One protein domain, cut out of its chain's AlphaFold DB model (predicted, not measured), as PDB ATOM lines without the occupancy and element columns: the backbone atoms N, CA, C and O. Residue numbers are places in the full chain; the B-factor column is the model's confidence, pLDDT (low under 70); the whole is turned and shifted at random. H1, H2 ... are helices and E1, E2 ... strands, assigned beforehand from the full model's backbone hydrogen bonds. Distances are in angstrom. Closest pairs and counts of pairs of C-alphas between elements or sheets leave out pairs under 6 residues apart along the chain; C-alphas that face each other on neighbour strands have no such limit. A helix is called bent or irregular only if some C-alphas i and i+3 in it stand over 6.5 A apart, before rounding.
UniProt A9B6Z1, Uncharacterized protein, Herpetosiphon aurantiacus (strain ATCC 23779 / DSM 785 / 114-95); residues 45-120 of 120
ATOM      1  N   VAL A  45      -5.199  16.425  20.769       88.19
ATOM      2  CA  VAL A  45      -5.516  15.850  22.067       88.19
ATOM      3  C   VAL A  45      -6.775  15.029  21.914       88.19
ATOM      4  O   VAL A  45      -7.864  15.568  21.687       88.19
ATOM      5  N   ARG A  46      -6.621  13.714  22.043       90.31
ATOM      6  CA  ARG A  46      -7.732  12.775  22.095       90.31
ATOM      7  C   ARG A  46      -8.148  12.600  23.548       90.31
ATOM      8  O   ARG A  46      -7.351  12.155  24.372       90.31
ATOM      9  N   ILE A  47      -9.397  12.942  23.840       89.06
ATOM     10  CA  ILE A  47     -10.015  12.768  25.156       89.06
ATOM     11  C   ILE A  47     -11.057  11.667  25.031       89.06
ATOM     12  O   ILE A  47     -11.954  11.742  24.184       89.06
ATOM     13  N   ARG A  48     -10.945  10.656  25.887       90.81
ATOM     14  CA  ARG A  48     -11.882   9.543  25.970       90.81
ATOM     15  C   ARG A  48     -12.371   9.401  27.404       90.81
ATOM     16  O   ARG A  48     -11.566   9.315  28.322       90.81
ATOM     17  N   VAL A  49     -13.688   9.350  27.572       89.81
ATOM     18  CA  VAL A  49     -14.334   9.013  28.843       89.81
ATOM     19  C   VAL A  49     -15.117   7.730  28.636       89.81
ATOM     20  O   VAL A  49     -15.995   7.669  27.770       89.81
ATOM     21  N   THR A  50     -14.778   6.702  29.400       91.50
ATOM     22  CA  THR A  50     -15.391   5.375  29.335       91.50
ATOM     23  C   THR A  50     -16.137   5.110  30.631       91.50
ATOM     24  O   THR A  50     -15.591   5.298  31.708       91.50
ATOM     25  N   ASP A  51     -17.383   4.675  30.534       91.69
ATOM     26  CA  ASP A  51     -18.169   4.246  31.686       91.69
ATOM     27  C   ASP A  51     -17.666   2.879  32.175       91.69
ATOM     28  O   ASP A  51     -17.614   1.930  31.396       91.69
ATOM     29  N   LEU A  52     -17.301   2.749  33.447       88.31
ATOM     30  CA  LEU A  52     -16.740   1.517  34.015       88.31
ATOM     31  C   LEU A  52     -17.778   0.395  34.166       88.31
ATOM     32  O   LEU A  52     -17.407  -0.777  34.197       88.31
ATOM     33  N   LYS A  53     -19.075   0.720  34.254       88.12
ATOM     34  CA  LYS A  53     -20.148  -0.273  34.449       88.12
ATOM     35  C   LYS A  53     -20.540  -0.937  33.134       88.12
ATOM     36  O   LYS A  53     -20.757  -2.143  33.089       88.12
ATOM     37  N   SER A  54     -20.654  -0.141  32.076       87.06
ATOM     38  CA  SER A  54     -21.049  -0.599  30.741       87.06
ATOM     39  C   SER A  54     -19.861  -0.856  29.816       87.06
ATOM     40  O   SER A  54     -19.996  -1.617  28.863       87.06
ATOM     41  N   ASN A  55     -18.698  -0.263  30.092       85.50
ATOM     42  CA  ASN A  55     -17.518  -0.246  29.222       85.50
ATOM     43  C   ASN A  55     -17.746   0.486  27.880       85.50
ATOM     44  O   ASN A  55     -17.029   0.274  26.903       85.50
ATOM     45  N   HIS A  56     -18.760   1.358  27.816       88.00
ATOM     46  CA  HIS A  56     -19.055   2.189  26.648       88.00
ATOM     47  C   HIS A  56     -18.374   3.559  26.751       88.00
ATOM     48  O   HIS A  56     -18.280   4.156  27.826       88.00
ATOM     49  N   HIS A  57     -17.941   4.107  25.613       88.56
ATOM     50  CA  HIS A  57     -17.404   5.466  25.553       88.56
ATOM     51  C   HIS A  57     -18.536   6.497  25.673       88.56
ATOM     52  O   HIS A  57     -19.326   6.658  24.742       88.56
ATOM     53  N   LYS A  58     -18.594   7.222  26.796       87.69
ATOM     54  CA  LYS A  58     -19.502   8.366  26.995       87.69
ATOM     55  C   LYS A  58     -19.041   9.579  26.189       87.69
ATOM     56  O   LYS A  58     -19.864  10.308  25.644       87.69
ATOM     57  N   ILE A  59     -17.726   9.796  26.107       89.00
ATOM     58  CA  ILE A  59     -17.114  10.915  25.377       89.00
ATOM     59  C   ILE A  59     -15.919  10.391  24.581       89.00
ATOM     60  O   ILE A  59     -15.090   9.653  25.107       89.00
ATOM     61  N   ASN A  60     -15.817  10.787  23.312       91.44
ATOM     62  CA  ASN A  60     -14.659  10.515  22.463       91.44
ATOM     63  C   ASN A  60     -14.464  11.690  21.498       91.44
ATOM     64  O   ASN A  60     -15.180  11.801  20.501       91.44
ATOM     65  N   VAL A  61     -13.534  12.587  21.815       89.81
ATOM     66  CA  VAL A  61     -13.305  13.820  21.050       89.81
ATOM     67  C   VAL A  61     -11.832  13.988  20.711       89.81
ATOM     68  O   VAL A  61     -10.959  13.570  21.468       89.81
ATOM     69  N   ASN A  62     -11.563  14.617  19.567       90.38
ATOM     70  CA  ASN A  62     -10.217  14.972  19.142       90.38
ATOM     71  C   ASN A  62     -10.116  16.489  18.964       90.38
ATOM     72  O   ASN A  62     -10.832  17.061  18.140       90.38
ATOM     73  N   ILE A  63      -9.257  17.137  19.746       87.50
ATOM     74  CA  ILE A  63      -9.188  18.596  19.847       87.50
ATOM     75  C   ILE A  63      -7.765  19.050  19.505       87.50
ATOM     76  O   ILE A  63      -6.820  18.608  20.156       87.50
ATOM     77  N   PRO A  64      -7.572  19.954  18.532       87.44
ATOM     78  CA  PRO A  64      -6.275  20.580  18.308       87.44
ATOM     79  C   PRO A  64      -5.793  21.295  19.575       87.44
ATOM     80  O   PRO A  64      -6.557  22.052  20.177       87.44
ATOM     81  N   VAL A  65      -4.517  21.147  19.942       83.38
ATOM     82  CA  VAL A  65      -3.936  21.781  21.146       83.38
ATOM     83  C   VAL A  65      -4.202  23.288  21.202       83.38
ATOM     84  O   VAL A  65      -4.497  23.836  22.263       83.38
ATOM     85  N   GLY A  66      -4.174  23.964  20.049       81.56
ATOM     86  CA  GLY A  66      -4.460  25.398  19.946       81.56
ATOM     87  C   GLY A  66      -5.872  25.806  20.390       81.56
ATOM     88  O   GLY A  66      -6.078  26.968  20.731       81.56
ATOM     89  N   LEU A  67      -6.832  24.875  20.420       84.56
ATOM     90  CA  LEU A  67      -8.232  25.130  20.776       84.56
ATOM     91  C   LEU A  67      -8.578  24.759  22.224       84.56
ATOM     92  O   LEU A  67      -9.666  25.095  22.690       84.56
ATOM     93  N   ILE A  68      -7.672  24.118  22.967       81.44
ATOM     94  CA  ILE A  68      -7.940  23.688  24.350       81.44
ATOM     95  C   ILE A  68      -8.221  24.886  25.259       81.44
ATOM     96  O   ILE A  68      -9.155  24.849  26.052       81.44
ATOM     97  N   SER A  69      -7.480  25.985  25.102       77.69
ATOM     98  CA  SER A  69      -7.690  27.211  25.888       77.69
ATOM     99  C   SER A  69      -9.091  27.805  25.694       77.69
ATOM    100  O   SER A  69      -9.668  28.366  26.626       77.69
ATOM    101  N   ILE A  70      -9.665  27.660  24.498       83.06
ATOM    102  CA  ILE A  70     -11.035  28.078  24.186       83.06
ATOM    103  C   ILE A  70     -12.022  27.105  24.835       83.06
ATOM    104  O   ILE A  70     -12.967  27.543  25.491       83.06
ATOM    105  N   GLY A  71     -11.770  25.798  24.713       79.31
ATOM    106  CA  GLY A  71     -12.568  24.748  25.346       79.31
ATOM    107  C   GLY A  71     -12.656  24.898  26.866       79.31
ATOM    108  O   GLY A  71     -13.751  24.833  27.413       79.31
ATOM    109  N   LEU A  72     -11.543  25.199  27.540       78.94
ATOM    110  CA  LEU A  72     -11.505  25.442  28.986       78.94
ATOM    111  C   LEU A  72     -12.270  26.704  29.380       78.94
ATOM    112  O   LEU A  72     -13.037  26.670  30.334       78.94
ATOM    113  N   LYS A  73     -12.135  27.807  28.634       77.69
ATOM    114  CA  LYS A  73     -12.907  29.036  28.897       77.69
ATOM    115  C   LYS A  73     -14.410  28.817  28.760       77.69
ATOM    116  O   LYS A  73     -15.179  29.378  29.534       77.69
ATOM    117  N   LEU A  74     -14.829  28.029  27.772       79.81
ATOM    118  CA  LEU A  74     -16.232  27.665  27.592       79.81
ATOM    119  C   LEU A  74     -16.681  26.717  28.706       79.81
ATOM    120  O   LEU A  74     -17.677  26.995  29.362       79.81
ATOM    121  N   GLY A  75     -15.911  25.662  28.977       75.38
ATOM    122  CA  GLY A  75     -16.191  24.647  29.992       75.38
ATOM    123  C   GLY A  75     -16.226  25.193  31.417       75.38
ATOM    124  O   GLY A  75     -17.126  24.838  32.165       75.38
ATOM    125  N   ALA A  76     -15.340  26.123  31.781       71.69
ATOM    126  CA  ALA A  76     -15.309  26.764  33.097       71.69
ATOM    127  C   ALA A  76     -16.619  27.494  33.431       71.69
ATOM    128  O   ALA A  76     -16.995  27.587  34.593       71.69
ATOM    129  N   ARG A  77     -17.363  27.958  32.416       69.81
ATOM    130  CA  ARG A  77     -18.696  28.552  32.610       69.81
ATOM    131  C   ARG A  77     -19.776  27.518  32.942       69.81
ATOM    132  O   ARG A  77     -20.814  27.898  33.471       69.81
ATOM    133  N   PHE A  78     -19.542  26.245  32.625       64.44
ATOM    134  CA  PHE A  78     -20.449  25.121  32.878       64.44
ATOM    135  C   PHE A  78     -19.969  24.204  34.020       64.44
ATOM    136  O   PHE A  78     -20.758  23.426  34.548       64.44
ATOM    137  N   ALA A  79     -18.693  24.288  34.407       61.38
ATOM    138  CA  ALA A  79     -18.018  23.366  35.322       61.38
ATOM    139  C   ALA A  79     -17.887  23.871  36.768       61.38
ATOM    140  O   ALA A  79     -17.239  23.200  37.568       61.38
ATOM    141  N   SER A  80     -18.531  24.985  37.142       55.41
ATOM    142  CA  SER A  80     -18.496  25.565  38.502       55.41
ATOM    143  C   SER A  80     -18.875  24.601  39.645       55.41
ATOM    144  O   SER A  80     -18.712  24.958  40.806       55.41
ATOM    145  N   ASN A  81     -19.352  23.390  39.329       53.69
ATOM    146  CA  ASN A  81     -19.823  22.383  40.277       53.69
ATOM    147  C   ASN A  81     -19.038  21.050  40.235       53.69
ATOM    148  O   ASN A  81     -19.473  20.102  40.884       53.69
ATOM    149  N   LYS A  82     -17.936  20.917  39.474       53.81
ATOM    150  CA  LYS A  82     -17.168  19.653  39.401       53.81
ATOM    151  C   LYS A  82     -15.754  19.789  39.986       53.81
ATOM    152  O   LYS A  82     -14.939  20.562  39.491       53.81
ATOM    153  N   HIS A  83     -15.468  19.005  41.030       51.56
ATOM    154  CA  HIS A  83     -14.175  18.897  41.721       51.56
ATOM    155  C   HIS A  83     -13.167  18.040  40.938       51.56
ATOM    156  O   HIS A  83     -12.742  16.984  41.394       51.56
ATOM    157  N   THR A  84     -12.754  18.479  39.755       55.50
ATOM    158  CA  THR A  84     -11.659  17.809  39.044       55.50
ATOM    159  C   THR A  84     -10.375  18.613  39.223       55.50
ATOM    160  O   THR A  84     -10.176  19.631  38.564       55.50
ATOM    161  N   THR A  85      -9.492  18.149  40.115       56.09
ATOM    162  CA  THR A  85      -8.144  18.701  40.376       56.09
ATOM    163  C   THR A  85      -7.169  18.358  39.241       56.09
ATOM    164  O   THR A  85      -6.086  17.825  39.463       56.09
ATOM    165  N   LEU A  86      -7.557  18.610  37.992       63.69
ATOM    166  CA  LEU A  86      -6.651  18.519  36.852       63.69
ATOM    167  C   LEU A  86      -6.100  19.913  36.567       63.69
ATOM    168  O   LEU A  86      -6.843  20.822  36.197       63.69
ATOM    169  N   ASN A  87      -4.790  20.082  36.741       71.19
ATOM    170  CA  ASN A  87      -4.109  21.327  36.410       71.19
ATOM    171  C   ASN A  87      -3.835  21.387  34.898       71.19
ATOM    172  O   ASN A  87      -2.770  21.008  34.410       71.19
ATOM    173  N   PHE A  88      -4.845  21.808  34.134       71.50
ATOM    174  CA  PHE A  88      -4.782  21.839  32.670       71.50
ATOM    175  C   PHE A  88      -3.705  22.790  32.118       71.50
ATOM    176  O   PHE A  88      -3.227  22.569  31.005       71.50
ATOM    177  N   ASP A  89      -3.307  23.819  32.870       73.62
ATOM    178  CA  ASP A  89      -2.260  24.761  32.462       73.62
ATOM    179  C   ASP A  89      -0.873  24.102  32.408       73.62
ATOM    180  O   ASP A  89      -0.184  24.209  31.392       73.62
ATOM    181  N   GLU A  90      -0.496  23.325  33.430       74.12
ATOM    182  CA  GLU A  90       0.766  22.563  33.431       74.12
ATOM    183  C   GLU A  90       0.793  21.513  32.317       74.12
ATOM    184  O   GLU A  90       1.802  21.337  31.627       74.12
ATOM    185  N   MET A  91      -0.345  20.855  32.083       75.94
ATOM    186  CA  MET A  91      -0.497  19.914  30.978       75.94
ATOM    187  C   MET A  91      -0.279  20.604  29.625       75.94
ATOM    188  O   MET A  91       0.430  20.079  28.765       75.94
ATOM    189  N   LEU A  92      -0.845  21.796  29.425       75.62
ATOM    190  CA  LEU A  92      -0.659  22.578  28.201       75.62
ATOM    191  C   LEU A  92       0.794  23.009  27.997       75.62
ATOM    192  O   LEU A  92       1.280  22.964  26.863       75.62
ATOM    193  N   GLU A  93       1.492  23.417  29.055       77.75
ATOM    194  CA  GLU A  93       2.916  23.750  28.974       77.75
ATOM    195  C   GLU A  93       3.771  22.534  28.617       77.75
ATOM    196  O   GLU A  93       4.626  22.637  27.735       77.75
ATOM    197  N   ALA A  94       3.498  21.372  29.213       75.94
ATOM    198  CA  ALA A  94       4.206  20.133  28.902       75.94
ATOM    199  C   ALA A  94       4.005  19.707  27.435       75.94
ATOM    200  O   ALA A  94       4.968  19.378  26.737       75.94
ATOM    201  N   ILE A  95       2.769  19.792  26.931       77.06
ATOM    202  CA  ILE A  95       2.430  19.487  25.533       77.06
ATOM    203  C   ILE A  95       3.159  20.435  24.572       77.06
ATOM    204  O   ILE A  95       3.817  19.987  23.630       77.06
ATOM    205  N   ARG A  96       3.117  21.745  24.853       73.88
ATOM    206  CA  ARG A  96       3.856  22.769  24.092       73.88
ATOM    207  C   ARG A  96       5.371  22.581  24.175       73.88
ATOM    208  O   ARG A  96       6.073  22.942  23.235       73.88
ATOM    209  N   GLY A  97       5.864  22.007  25.271       72.94
ATOM    210  CA  GLY A  97       7.254  21.594  25.465       72.94
ATOM    211  C   GLY A  97       7.672  20.376  24.632       72.94
ATOM    212  O   GLY A  97       8.851  20.030  24.624       72.94
ATOM    213  N   GLY A  98       6.741  19.751  23.904       72.12
ATOM    214  CA  GLY A  98       6.998  18.611  23.023       72.12
ATOM    215  C   GLY A  98       6.636  17.251  23.620       72.12
ATOM    216  O   GLY A  98       6.958  16.229  23.013       72.12
ATOM    217  N   MET A  99       5.966  17.212  24.777       70.56
ATOM    218  CA  MET A  99       5.451  15.971  25.358       70.56
ATOM    219  C   MET A  99       4.363  15.367  24.453       70.56
ATOM    220  O   MET A  99       3.455  16.062  24.001       70.56
ATOM    221  N   THR A 100       4.471  14.068  24.178       80.00
ATOM    222  CA  THR A 100       3.540  13.290  23.339       80.00
ATOM    223  C   THR A 100       3.242  11.949  24.009       80.00
ATOM    224  O   THR A 100       4.000  11.507  24.874       80.00
ATOM    225  N   GLY A 101       2.144  11.297  23.626       82.38
ATOM    226  CA  GLY A 101       1.695  10.031  24.208       82.38
ATOM    227  C   GLY A 101       0.593  10.195  25.259       82.38
ATOM    228  O   GLY A 101      -0.131  11.190  25.280       82.38
ATOM    229  N   LYS A 102       0.415   9.174  26.103       84.12
ATOM    230  CA  LYS A 102      -0.622   9.139  27.144       84.12
ATOM    231  C   LYS A 102      -0.198  10.018  28.321       84.12
ATOM    232  O   LYS A 102       0.826   9.750  28.941       84.12
ATOM    233  N   ILE A 103      -0.968  11.072  28.588       80.31
ATOM    234  CA  ILE A 103      -0.649  12.078  29.616       80.31
ATOM    235  C   ILE A 103      -1.481  11.854  30.874       80.31
ATOM    236  O   ILE A 103      -0.983  12.036  31.980       80.31
ATOM    237  N   VAL A 104      -2.736  11.429  30.707       83.25
ATOM    238  CA  VAL A 104      -3.657  11.197  31.819       83.25
ATOM    239  C   VAL A 104      -4.350   9.849  31.645       83.25
ATOM    240  O   VAL A 104      -4.842   9.528  30.560       83.25
ATOM    241  N   ASP A 105      -4.378   9.081  32.730       86.38
ATOM    242  CA  ASP A 105      -5.199   7.887  32.929       86.38
ATOM    243  C   ASP A 105      -5.686   7.911  34.368       86.38
ATOM    244  O   ASP A 105      -4.885   7.797  35.296       86.38
ATOM    245  N   MET A 106      -6.976   8.128  34.559       83.94
ATOM    246  CA  MET A 106      -7.554   8.191  35.894       83.94
ATOM    247  C   MET A 106      -8.949   7.594  35.894       83.94
ATOM    248  O   MET A 106      -9.684   7.693  34.911       83.94
ATOM    249  N   GLU A 107      -9.293   6.972  37.010       84.94
ATOM    250  CA  GLU A 107     -10.596   6.372  37.252       84.94
ATOM    251  C   GLU A 107     -11.295   7.176  38.346       84.94
ATOM    252  O   GLU A 107     -10.782   7.324  39.455       84.94
ATOM    253  N   ASP A 108     -12.457   7.721  38.012       82.06
ATOM    254  CA  ASP A 108     -13.396   8.313  38.947       82.06
ATOM    255  C   ASP A 108     -14.321   7.198  39.446       82.06
ATOM    256  O   ASP A 108     -15.244   6.759  38.755       82.06
ATOM    257  N   LEU A 109     -14.027   6.685  40.641       79.25
ATOM    258  CA  LEU A 109     -14.808   5.616  41.264       79.25
ATOM    259  C   LEU A 109     -16.176   6.102  41.767       79.25
ATOM    260  O   LEU A 109     -17.065   5.271  41.960       79.25
ATOM    261  N   GLU A 110     -16.356   7.412  41.979       79.44
ATOM    262  CA  GLU A 110     -17.624   7.990  42.435       79.44
ATOM    263  C   GLU A 110     -18.633   8.063  41.283       79.44
ATOM    264  O   GLU A 110     -19.771   7.608  41.438       79.44
ATOM    265  N   ASP A 111     -18.218   8.554  40.112       76.94
ATOM    266  CA  ASP A 111     -19.074   8.610  38.913       76.94
ATOM    267  C   ASP A 111     -19.033   7.298  38.099       76.94
ATOM    268  O   ASP A 111     -19.918   7.015  37.286       76.94
ATOM    269  N   GLY A 112     -18.045   6.436  38.363       86.06
ATOM    270  CA  GLY A 112     -17.829   5.186  37.638       86.06
ATOM    271  C   GLY A 112     -17.296   5.427  36.228       86.06
ATOM    272  O   GLY A 112     -17.743   4.775  35.285       86.06
ATOM    273  N   GLU A 113     -16.364   6.362  36.067       87.44
ATOM    274  CA  GLU A 113     -15.826   6.790  34.775       87.44
ATOM    275  C   GLU A 113     -14.304   6.601  34.716       87.44
ATOM    276  O   GLU A 113     -13.592   6.840  35.682       87.44
ATOM    277  N   ARG A 114     -13.772   6.221  33.555       87.44
ATOM    278  CA  ARG A 114     -12.338   6.251  33.251       87.44
ATOM    279  C   ARG A 114     -12.055   7.335  32.232       87.44
ATOM    280  O   ARG A 114     -12.623   7.321  31.139       87.44
ATOM    281  N   ILE A 115     -11.149   8.238  32.575       87.75
ATOM    282  CA  ILE A 115     -10.735   9.359  31.741       87.75
ATOM    283  C   ILE A 115      -9.333   9.077  31.211       87.75
ATOM    284  O   ILE A 115      -8.381   8.896  31.972       87.75
ATOM    285  N   GLU A 116      -9.208   9.079  29.889       88.44
ATOM    286  CA  GLU A 116      -7.947   8.933  29.176       88.44
ATOM    287  C   GLU A 116      -7.693  10.166  28.310       88.44
ATOM    288  O   GLU A 116      -8.557  10.581  27.528       88.44
ATOM    289  N   ILE A 117      -6.490  10.736  28.418       87.69
ATOM    290  CA  ILE A 117      -6.058  11.852  27.574       87.69
ATOM    291  C   ILE A 117      -4.724  11.514  26.914       87.69
ATOM    292  O   ILE A 117      -3.727  11.220  27.582       87.69
ATOM    293  N   VAL A 118      -4.716  11.567  25.584       87.81
ATOM    294  CA  VAL A 118      -3.573  11.212  24.739       87.81
ATOM    295  C   VAL A 118      -3.263  12.362  23.797       87.81
ATOM    296  O   VAL A 118      -4.175  12.976  23.246       87.81
ATOM    297  N   VAL A 119      -1.976  12.635  23.607       86.06
ATOM    298  CA  VAL A 119      -1.482  13.690  22.723       86.06
ATOM    299  C   VAL A 119      -0.717  13.074  21.559       86.06
ATOM    300  O   VAL A 119       0.260  12.352  21.771       86.06
ATOM    301  N   GLU A 120      -1.182  13.360  20.346       80.62
ATOM    302  CA  GLU A 120      -0.654  12.885  19.056       80.62
ATOM    303  C   GLU A 120       0.009  14.023  18.270       80.62
ATOM    304  O   GLU A 120      -0.532  15.151  18.302       80.62
TER     305      GLU A 120
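This is residues 45 to 120 of the 120 residues of an uncharacterized protein of Herpetosiphon aurantiacus (strain ATCC 23779 / DSM 785 / 114-95) (UniProt A9B6Z1). Two strand hairpins, E1 with E2 and E3 with E4, lie side by side as one long twisted sheet, and two short helices, H1 and H2, sit at one end of it with little contact to it or to each other. Residues 73 to 83 stick out from the rest: 73 to 76 belong to H1, and 77 to 83 to the long link that follows it. The printed part has 76 residues, with E1, E2, H1, H2, E3 and E4 along it; the sheet's order is E2, E1, E4, E3, all antiparallel, and the class is mixed, helices and strands. It is compact, with a radius of gyration of the C-alphas of 12.8 A and spans of 36 by 28 by 18 A.

E1, residues 45 to 51, begins at C-alpha 45 (-5.516, 15.850, 22.067) and is 19.7 A long. E2, residues 57 to 64, measures 20.1 A; H1, residues 65 to 76, 17.2 A; H2, residues 88 to 96, 12.2 A. E3, residues 101 to 108, measures 21.2 A. E4, residues 113 to 119, measures 20.0 A and ends at C-alpha 119 (-1.482, 13.690, 22.723).

The sheet is twisted, its C-alphas up to 4.3 A off the best plane. E2 and E1 pair with N 47 and O 61 at 2.9 A, E1 and E4 with N 48 and O 116 at 2.9 A, and E4 and E3 with N 115 and O 106 at 2.8 A. The edge strands E2 and E3 are apart. H1 only grazes the sheet with residues 65 to 71, and H2 with residues 91 to 95. H1 and H2 are close but not clearly touching, the closest C-alphas, of Val 65 and Leu 92, being 7.8 A apart; they run opposite ways at a shallow tilt of 6 degrees. H1 is irregular, with C-alphas 66 and 69 7.0 A apart. Every O i to N i+4 pair is within hydrogen-bond range in H2, and 6 of 8 in H1.

The farthest C-alphas, of Ser 54 and Gly 97, are 36.4 A apart. The printed part has no cut. The link from H1 to H2 is long, at 11 residues; the others are tight. Mean pLDDT of the printed part is 79.5, and residues 77 to 86 are under 70.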